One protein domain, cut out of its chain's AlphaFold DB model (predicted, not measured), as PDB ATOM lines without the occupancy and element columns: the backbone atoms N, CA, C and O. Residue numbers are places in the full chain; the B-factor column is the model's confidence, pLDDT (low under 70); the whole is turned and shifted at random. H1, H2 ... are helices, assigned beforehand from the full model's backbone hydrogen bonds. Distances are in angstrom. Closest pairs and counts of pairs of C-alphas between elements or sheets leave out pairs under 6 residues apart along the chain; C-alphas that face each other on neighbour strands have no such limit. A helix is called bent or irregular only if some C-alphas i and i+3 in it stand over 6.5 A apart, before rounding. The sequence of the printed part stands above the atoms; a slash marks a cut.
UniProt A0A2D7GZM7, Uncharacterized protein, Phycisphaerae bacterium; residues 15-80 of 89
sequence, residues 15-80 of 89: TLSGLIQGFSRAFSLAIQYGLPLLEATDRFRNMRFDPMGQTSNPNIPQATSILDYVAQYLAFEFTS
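AT A GLANCE: This is residues 15 to 80 of the 89 residues of an uncharacterized protein of Phycisphaerae bacterium (UniProt A0A2D7GZM7). The model is a flat helical body in which H2 and H3 pack on each other as a helical hairpin, while the longer H1 runs along one side of this pair with a gap between. A long loop, residues 45 to 65, swings out beyond the end of H2 and folds back to the beginning of H3. The printed part has 66 residues with three named helices, H1, H2 and H3 in that order along the chain, and no named strand, and its class is all helix. The whole is compact, with a radius of gyration of the C-alphas of 11.9 A, and the C-alphas span 33 by 33 by 16 A.

IN THESE COORDINATES: Find C-alpha 15 at (168.527, 147.092, 187.076); from there H1, residues 15 to 32, runs 25.9 A from first to last C-alpha and ends at C-alpha 32, (144.232, 143.017, 179.095). Go on to Leu 37, where H2 begins; it holds residues 37 to 44 and is 10.9 A long. After the loop look at Ile 66, where H3 begins; it holds residues 66 to 78, is 17.9 A long and ends at C-alpha 78, (149.833, 137.960, 166.253). None of the three helices is bent or irregular.

HOW THE PARTS SIT: Begin with the hairpin of H2 and H3, which touch with 12 pairs of C-alphas within 8 A. Their closest C-alphas are those of Thr 41 and Ala 71, 4.6 A apart. Their lines stand at a shallow tilt of 21 degrees, and they run opposite ways. Now look at H1: it touches no helix. It is close to H2 but not clearly touching, the closest C-alphas being those of Ile 31 and Leu 37, 6.6 A apart. H1 and H2 run opposite ways at a shallow tilt of 33 degrees, only just short of steep. H1 and H3 are near each other, with 5 pairs of C-alphas within 10 A. Inside the loop you will find residues 53 to 54 paired antiparallel with residues 62 to 63. In H1 and H3 every O i to N i+4 pair is within hydrogen-bond range, and in H2 3 of 4 are.

THE WHOLE: The two C-alphas farthest apart are those of Thr 15 and Ser 80, the first and last printed residues, at 34.3 A. The printed part has no cut. The link from H1 to H2 is tight, with 4 residues, and the link from H2 to H3 is long, with 21. In the B-factor column the mean pLDDT of the printed part is 84.8, and residues 79 to 80 are under 70.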
ATOM      1  N   THR A  15     169.347 145.899 187.327       82.81
ATOM      2  CA  THR A  15     168.527 147.092 187.076       82.81
ATOM      3  C   THR A  15     167.752 147.004 185.760       82.81
ATOM      4  O   THR A  15     166.543 147.232 185.753       82.81
ATOM      5  N   LEU A  16     168.408 146.633 184.655       82.50
ATOM      6  CA  LEU A  16     167.749 146.531 183.349       82.50
ATOM      7  C   LEU A  16     166.763 145.359 183.326       82.50
ATOM      8  O   LEU A  16     165.632 145.516 182.876       82.50
ATOM      9  N   SER A  17     167.146 144.216 183.902       83.19
ATOM     10  CA  SER A  17     166.244 143.068 184.051       83.19
ATOM     11  C   SER A  17     164.985 143.427 184.854       83.19
ATOM     12  O   SER A  17     163.878 143.060 184.459       83.19
ATOM     13  N   GLY A  18     165.122 144.203 185.936       86.62
ATOM     14  CA  GLY A  18     163.989 144.687 186.730       86.62
ATOM     15  C   GLY A  18     163.063 145.626 185.952       86.62
ATOM     16  O   GLY A  18     161.844 145.446 185.981       86.62
ATOM     17  N   LEU A  19     163.626 146.587 185.211       87.25
ATOM     18  CA  LEU A  19     162.848 147.499 184.363       87.25
ATOM     19  C   LEU A  19     162.088 146.752 183.268       87.25
ATOM     20  O   LEU A  19     160.910 147.023 183.045       87.25
ATOM     21  N   ILE A  20     162.732 145.783 182.623       87.62
ATOM     22  CA  ILE A  20     162.118 144.979 181.566       87.62
ATOM     23  C   ILE A  20     161.001 144.107 182.130       87.62
ATOM     24  O   ILE A  20     159.924 144.076 181.545       87.62
ATOM     25  N   GLN A  21     161.201 143.484 183.295       88.19
ATOM     26  CA  GLN A  21     160.142 142.740 183.981       88.19
ATOM     27  C   GLN A  21     158.943 143.632 184.328       88.19
ATOM     28  O   GLN A  21     157.794 143.250 184.074       88.19
ATOM     29  N   GLY A  22     159.204 144.830 184.858       89.44
ATOM     30  CA  GLY A  22     158.180 145.837 185.135       89.44
ATOM     31  C   GLY A  22     157.421 146.252 183.876       89.44
ATOM     32  O   GLY A  22     156.189 146.251 183.878       89.44
ATOM     33  N   PHE A  23     158.140 146.511 182.781       88.56
ATOM     34  CA  PHE A  23     157.552 146.801 181.477       88.56
ATOM     35  C   PHE A  23     156.654 145.658 181.002       88.56
ATOM     36  O   PHE A  23     155.494 145.901 180.684       88.56
ATOM     37  N   SER A  24     157.138 144.412 181.001       88.69
ATOM     38  CA  SER A  24     156.342 143.263 180.553       88.69
ATOM     39  C   SER A  24     155.037 143.122 181.335       88.69
ATOM     40  O   SER A  24     153.990 142.869 180.741       88.69
ATOM     41  N   ARG A  25     155.059 143.369 182.652       90.38
ATOM     42  CA  ARG A  25     153.850 143.350 183.485       90.38
ATOM     43  C   ARG A  25     152.900 144.497 183.137       90.38
ATOM     44  O   ARG A  25     151.710 144.257 182.959       90.38
ATOM     45  N   ALA A  26     153.413 145.720 183.016       89.06
ATOM     46  CA  ALA A  26     152.608 146.886 182.653       89.06
ATOM     47  C   ALA A  26     151.974 146.731 181.263       89.06
ATOM     48  O   ALA A  26     150.799 147.035 181.076       89.06
ATOM     49  N   PHE A  27     152.733 146.203 180.308       87.44
ATOM     50  CA  PHE A  27     152.283 145.978 178.943       87.44
ATOM     51  C   PHE A  27     151.250 144.845 178.854       87.44
ATOM     52  O   PHE A  27     150.244 144.984 178.161       87.44
ATOM     53  N   SER A  28     151.427 143.775 179.637       88.31
ATOM     54  CA  SER A  28     150.420 142.713 179.795       88.31
ATOM     55  C   SER A  28     149.098 143.271 180.320       88.31
ATOM     56  O   SER A  28     148.044 142.993 179.755       88.31
ATOM     57  N   LEU A  29     149.153 144.113 181.359       89.06
ATOM     58  CA  LEU A  29     147.966 144.793 181.877       89.06
ATOM     59  C   LEU A  29     147.340 145.678 180.795       89.06
ATOM     60  O   LEU A  29     146.147 145.560 180.545       89.06
ATOM     61  N   ALA A  30     148.119 146.509 180.100       85.94
ATOM     62  CA  ALA A  30     147.592 147.400 179.066       85.94
ATOM     63  C   ALA A  30     146.784 146.647 177.992       85.94
ATOM     64  O   ALA A  30     145.674 147.061 177.658       85.94
ATOM     65  N   ILE A  31     147.295 145.511 177.509       84.12
ATOM     66  CA  ILE A  31     146.590 144.669 176.531       84.12
ATOM     67  C   ILE A  31     145.322 144.058 177.144       84.12
ATOM     68  O   ILE A  31     144.267 144.051 176.510       84.12
ATOM     69  N   GLN A  32     145.391 143.580 178.389       85.38
ATOM     70  CA  GLN A  32     144.232 143.017 179.095       85.38
ATOM     71  C   GLN A  32     143.121 144.049 179.346       85.38
ATOM     72  O   GLN A  32     141.948 143.688 179.318       85.38
ATOM     73  N   TYR A  33     143.474 145.324 179.534       86.12
ATOM     74  CA  TYR A  33     142.535 146.439 179.722       86.12
ATOM     75  C   TYR A  33     142.029 147.060 178.407       86.12
ATOM     76  O   TYR A  33     141.334 148.074 178.439       86.12
ATOM     77  N   GLY A  34     142.326 146.446 177.258       81.75
ATOM     78  CA  GLY A  34     141.721 146.804 175.973       81.75
ATOM     79  C   GLY A  34     142.613 147.601 175.025       81.75
ATOM     80  O   GLY A  34     142.111 148.075 174.008       81.75
ATOM     81  N   LEU A  35     143.915 147.742 175.301       83.88
ATOM     82  CA  LEU A  35     144.841 148.327 174.330       83.88
ATOM     83  C   LEU A  35     145.006 147.377 173.123       83.88
ATOM     84  O   LEU A  35     145.473 146.246 173.307       83.88
ATOM     85  N   PRO A  36     144.683 147.806 171.887       83.69
ATOM     86  CA  PRO A  36     144.856 146.971 170.704       83.69
ATOM     87  C   PRO A  36     146.337 146.666 170.471       83.69
ATOM     88  O   PRO A  36     147.161 147.578 170.416       83.69
ATOM     89  N   LEU A  37     146.683 145.391 170.275       81.25
ATOM     90  CA  LEU A  37     148.077 144.956 170.130       81.25
ATOM     91  C   LEU A  37     148.808 145.658 168.974       81.25
ATOM     92  O   LEU A  37     149.982 145.997 169.101       81.25
ATOM     93  N   LEU A  38     148.120 145.912 167.857       81.00
ATOM     94  CA  LEU A  38     148.713 146.601 166.710       81.00
ATOM     95  C   LEU A  38     149.104 148.043 167.060       81.00
ATOM     96  O   LEU A  38     150.214 148.465 166.759       81.00
ATOM     97  N   GLU A  39     148.230 148.774 167.754       83.94
ATOM     98  CA  GLU A  39     148.523 150.143 168.191       83.94
ATOM     99  C   GLU A  39     149.607 150.152 169.275       83.94
ATOM    100  O   GLU A  39     150.510 150.990 169.270       83.94
ATOM    101  N   ALA A  40     149.549 149.179 170.184       84.19
ATOM    102  CA  ALA A  40     150.535 148.996 171.231       84.19
ATOM    103  C   ALA A  40     151.937 148.786 170.633       84.19
ATOM    104  O   ALA A  40     152.868 149.501 170.986       84.19
ATOM    105  N   THR A  41     152.082 147.844 169.696       85.50
ATOM    106  CA  THR A  41     153.364 147.514 169.049       85.50
ATOM    107  C   THR A  41     153.880 148.642 168.156       85.50
ATOM    108  O   THR A  41     155.085 148.883 168.134       85.50
ATOM    109  N   ASP A  42     153.002 149.382 167.476       86.25
ATOM    110  CA  ASP A  42     153.402 150.513 166.631       86.25
ATOM    111  C   ASP A  42     154.094 151.625 167.435       86.25
ATOM    112  O   ASP A  42     155.126 152.145 167.013       86.25
ATOM    113  N   ARG A  43     153.614 151.903 168.655       85.81
ATOM    114  CA  ARG A  43     154.207 152.912 169.554       85.81
ATOM    115  C   ARG A  43     155.613 152.563 170.047       85.81
ATOM    116  O   ARG A  43     156.374 153.471 170.372       85.81
ATOM    117  N   PHE A  44     155.951 151.277 170.135       85.56
ATOM    118  CA  PHE A  44     157.273 150.816 170.585       85.56
ATOM    119  C   PHE A  44     158.232 150.519 169.427       85.56
ATOM    120  O   PHE A  44     159.431 150.330 169.656       85.56
ATOM    121  N   ARG A  45     157.736 150.502 168.186       84.31
ATOM    122  CA  ARG A  45     158.565 150.302 166.998       84.31
ATOM    123  C   ARG A  45     159.532 151.474 166.824       84.31
ATOM    124  O   ARG A  45     159.173 152.630 167.032       84.31
ATOM    125  N   ASN A  46     160.759 151.184 166.404       84.44
ATOM    126  CA  ASN A  46     161.858 152.144 166.229       84.44
ATOM    127  C   ASN A  46     162.337 152.822 167.518       84.44
ATOM    128  O   ASN A  46     163.119 153.776 167.455       84.44
ATOM    129  N   MET A  47     161.908 152.351 168.688       88.69
ATOM    130  CA  MET A  47     162.452 152.832 169.948       88.69
ATOM    131  C   MET A  47     163.933 152.438 170.026       88.69
ATOM    132  O   MET A  47     164.293 151.276 169.805       88.69
ATOM    133  N   ARG A  48     164.803 153.419 170.288       87.00
ATOM    134  CA  ARG A  48     166.262 153.249 170.259       87.00
ATOM    135  C   ARG A  48     166.842 153.341 171.658       87.00
ATOM    136  O   ARG A  48     166.754 154.399 172.275       87.00
ATOM    137  N   PHE A  49     167.432 152.252 172.132       86.44
ATOM    138  CA  PHE A  49     168.225 152.216 173.359       86.44
ATOM    139  C   PHE A  49     169.031 150.912 173.420       86.44
ATOM    140  O   PHE A  49     168.648 149.911 172.809       86.44
ATOM    141  N   ASP A  50     170.130 150.922 174.171       80.62
ATOM    142  CA  ASP A  50     170.963 149.741 174.386       80.62
ATOM    143  C   ASP A  50     170.311 148.725 175.336       80.62
ATOM    144  O   ASP A  50     169.740 149.117 176.357       80.62
ATOM    145  N   PRO A  51     170.455 147.413 175.080       83.19
ATOM    146  CA  PRO A  51     171.157 146.785 173.957       83.19
ATOM    147  C   PRO A  51     170.376 146.814 172.631       83.19
ATOM    148  O   PRO A  51     169.198 146.452 172.562       83.19
ATOM    149  N   MET A  52     171.091 147.169 171.561       84.12
ATOM    150  CA  MET A  52     170.635 147.120 170.169       84.12
ATOM    151  C   MET A  52     171.587 146.269 169.321       84.12
ATOM    152  O   MET A  52     172.771 146.152 169.639       84.12
ATOM    153  N   GLY A  53     171.103 145.679 168.228       84.56
ATOM    154  CA  GLY A  53     171.981 144.922 167.336       84.56
ATOM    155  C   GLY A  53     171.307 143.804 166.560       84.56
ATOM    156  O   GLY A  53     170.093 143.792 166.352       84.56
ATOM    157  N   GLN A  54     172.145 142.881 166.089       85.38
ATOM    158  CA  GLN A  54     171.697 141.697 165.365       85.38
ATOM    159  C   GLN A  54     171.044 140.708 166.321       85.38
ATOM    160  O   GLN A  54     171.515 140.508 167.442       85.38
ATOM    161  N   THR A  55     169.971 140.078 165.861       85.00
ATOM    162  CA  THR A  55     169.256 139.068 166.642       85.00
ATOM    163  C   THR A  55     169.431 137.691 166.015       85.00
ATOM    164  O   THR A  55     169.772 137.559 164.841       85.00
ATOM    165  N   SER A  56     169.185 136.644 166.800       83.88
ATOM    166  CA  SER A  56     169.193 135.265 166.302       83.88
ATOM    167  C   SER A  56     167.917 134.890 165.538       83.88
ATOM    168  O   SER A  56     167.812 133.766 165.054       83.88
ATOM    169  N   ASN A  57     166.923 135.783 165.472       81.94
ATOM    170  CA  ASN A  57     165.650 135.519 164.816       81.94
ATOM    171  C   ASN A  57     165.737 135.894 163.324       81.94
ATOM    172  O   ASN A  57     165.920 137.073 163.018       81.94
ATOM    173  N   PRO A  58     165.558 134.942 162.386       81.88
ATOM    174  CA  PRO A  58     165.645 135.227 160.952       81.88
ATOM    175  C   PRO A  58     164.567 136.204 160.463       81.88
ATOM    176  O   PRO A  58     164.790 136.897 159.474       81.88
ATOM    177  N   ASN A  59     163.426 136.297 161.157       82.75
ATOM    178  CA  ASN A  59     162.351 137.228 160.802       82.75
ATOM    179  C   ASN A  59     162.635 138.666 161.268       82.75
ATOM    180  O   ASN A  59     162.064 139.608 160.729       82.75
ATOM    181  N   ILE A  60     163.508 138.842 162.267       86.56
ATOM    182  CA  ILE A  60     163.863 140.149 162.841       86.56
ATOM    183  C   ILE A  60     165.392 140.220 162.935       86.56
ATOM    184  O   ILE A  60     165.955 140.128 164.025       86.56
ATOM    185  N   PRO A  61     166.102 140.338 161.802       83.81
ATOM    186  CA  PRO A  61     167.559 140.216 161.773       83.81
ATOM    187  C   PRO A  61     168.270 141.321 162.563       83.81
ATOM    188  O   PRO A  61     169.380 141.118 163.056       83.81
ATOM    189  N   GLN A  62     167.637 142.486 162.715       86.94
ATOM    190  CA  GLN A  62     168.180 143.618 163.452       86.94
ATOM    191  C   GLN A  62     167.069 144.328 164.227       86.94
ATOM    192  O   GLN A  62     165.972 144.521 163.707       86.94
ATOM    193  N   ALA A  63     167.371 144.728 165.460       89.06
ATOM    194  CA  ALA A  63     166.469 145.510 166.297       89.06
ATOM    195  C   ALA A  63     167.195 146.724 166.877       89.06
ATOM    196  O   ALA A  63     168.372 146.646 167.250       89.06
ATOM    197  N   THR A  64     166.489 147.853 166.966       88.62
ATOM    198  CA  THR A  64     167.062 149.093 167.516       88.62
ATOM    199  C   THR A  64     166.975 149.175 169.035       88.62
ATOM    200  O   THR A  64     167.516 150.107 169.626       88.62
ATOM    201  N   SER A  65     166.287 148.217 169.655       89.44
ATOM    202  CA  SER A  65     166.263 147.961 171.091       89.44
ATOM    203  C   SER A  65     165.545 146.643 171.396       89.44
ATOM    204  O   SER A  65     164.931 146.036 170.516       89.44
ATOM    205  N   ILE A  66     165.538 146.221 172.665       87.12
ATOM    206  CA  ILE A  66     164.730 145.073 173.110       87.12
ATOM    207  C   ILE A  66     163.232 145.325 172.935       87.12
ATOM    208  O   ILE A  66     162.505 144.408 172.567       87.12
ATOM    209  N   LEU A  67     162.751 146.541 173.214       87.38
ATOM    210  CA  LEU A  67     161.320 146.837 173.086       87.38
ATOM    211  C   LEU A  67     160.893 146.868 171.624       87.38
ATOM    212  O   LEU A  67     159.827 146.355 171.302       87.38
ATOM    213  N   ASP A  68     161.755 147.382 170.749       89.31
ATOM    214  CA  ASP A  68     161.553 147.317 169.305       89.31
ATOM    215  C   ASP A  68     161.532 145.859 168.812       89.31
ATOM    216  O   ASP A  68     160.623 145.470 168.081       89.31
ATOM    217  N   TYR A  69     162.453 145.013 169.292       89.25
ATOM    218  CA  TYR A  69     162.440 143.578 168.988       89.25
ATOM    219  C   TYR A  69     161.130 142.908 169.421       89.25
ATOM    220  O   TYR A  69     160.511 142.189 168.639       89.25
ATOM    221  N   VAL A  70     160.687 143.152 170.659       87.62
ATOM    222  CA  VAL A  70     159.439 142.584 171.190       87.62
ATOM    223  C   VAL A  70     158.237 143.095 170.400       87.62
ATOM    224  O   VAL A  70     157.360 142.307 170.064       87.62
ATOM    225  N   ALA A  71     158.201 144.379 170.051       87.56
ATOM    226  CA  ALA A  71     157.130 144.956 169.251       87.56
ATOM    227  C   ALA A  71     157.050 144.327 167.854       87.56
ATOM    228  O   ALA A  71     155.965 143.942 167.420       87.56
ATOM    229  N   GLN A  72     158.189 144.173 167.174       88.00
ATOM    230  CA  GLN A  72     158.262 143.500 165.877       88.00
ATOM    231  C   GLN A  72     157.856 142.025 165.980       88.00
ATOM    232  O   GLN A  72     157.105 141.545 165.134       88.00
ATOM    233  N   TYR A  73     158.283 141.326 167.034       87.50
ATOM    234  CA  TYR A  73     157.922 139.927 167.273       87.50
ATOM    235  C   TYR A  73     156.421 139.757 167.494       87.50
ATOM    236  O   TYR A  73     155.790 138.924 166.853       87.50
ATOM    237  N   LEU A  74     155.834 140.576 168.366       84.62
ATOM    238  CA  LEU A  74     154.404 140.534 168.650       84.62
ATOM    239  C   LEU A  74     153.573 140.919 167.427       84.62
ATOM    240  O   LEU A  74     152.552 140.290 167.166       84.62
ATOM    241  N   ALA A  75     154.015 141.919 166.663       84.50
ATOM    242  CA  ALA A  75     153.371 142.269 165.408       84.50
ATOM    243  C   ALA A  75     153.420 141.087 164.432       84.50
ATOM    244  O   ALA A  75     152.383 140.703 163.916       84.50
ATOM    245  N   PHE A  76     154.579 140.460 164.225       82.75
ATOM    246  CA  PHE A  76     154.717 139.330 163.304       82.75
ATOM    247  C   PHE A  76     153.875 138.111 163.716       82.75
ATOM    248  O   PHE A  76     153.139 137.567 162.895       82.75
ATOM    249  N   GLU A  77     153.943 137.714 164.986       82.50
ATOM    250  CA  GLU A  77     153.298 136.495 165.481       82.50
ATOM    251  C   GLU A  77     151.767 136.628 165.515       82.50
ATOM    252  O   GLU A  77     151.041 135.730 165.087       82.50
ATOM    253  N   PHE A  78     151.259 137.778 165.972       77.38
ATOM    254  CA  PHE A  78     149.833 137.960 166.253       77.38
ATOM    255  C   PHE A  78     149.075 138.764 165.189       77.38
ATOM    256  O   PHE A  78     147.846 138.723 165.177       77.38
ATOM    257  N   THR A  79     149.749 139.452 164.256       64.94
ATOM    258  CA  THR A  79     149.059 140.113 163.127       64.94
ATOM    259  C   THR A  79     148.640 139.139 162.020       64.94
ATOM    260  O   THR A  79     147.984 139.550 161.064       64.94
ATOM    261  N   SER A  80     148.978 137.853 162.151       51.25
ATOM    262  CA  SER A  80     148.439 136.768 161.319       51.25
ATOM    263  C   SER A  80     146.955 136.469 161.608       51.25
ATOM    264  O   SER A  80     146.308 135.738 160.856       51.25
TER     265      SER A  80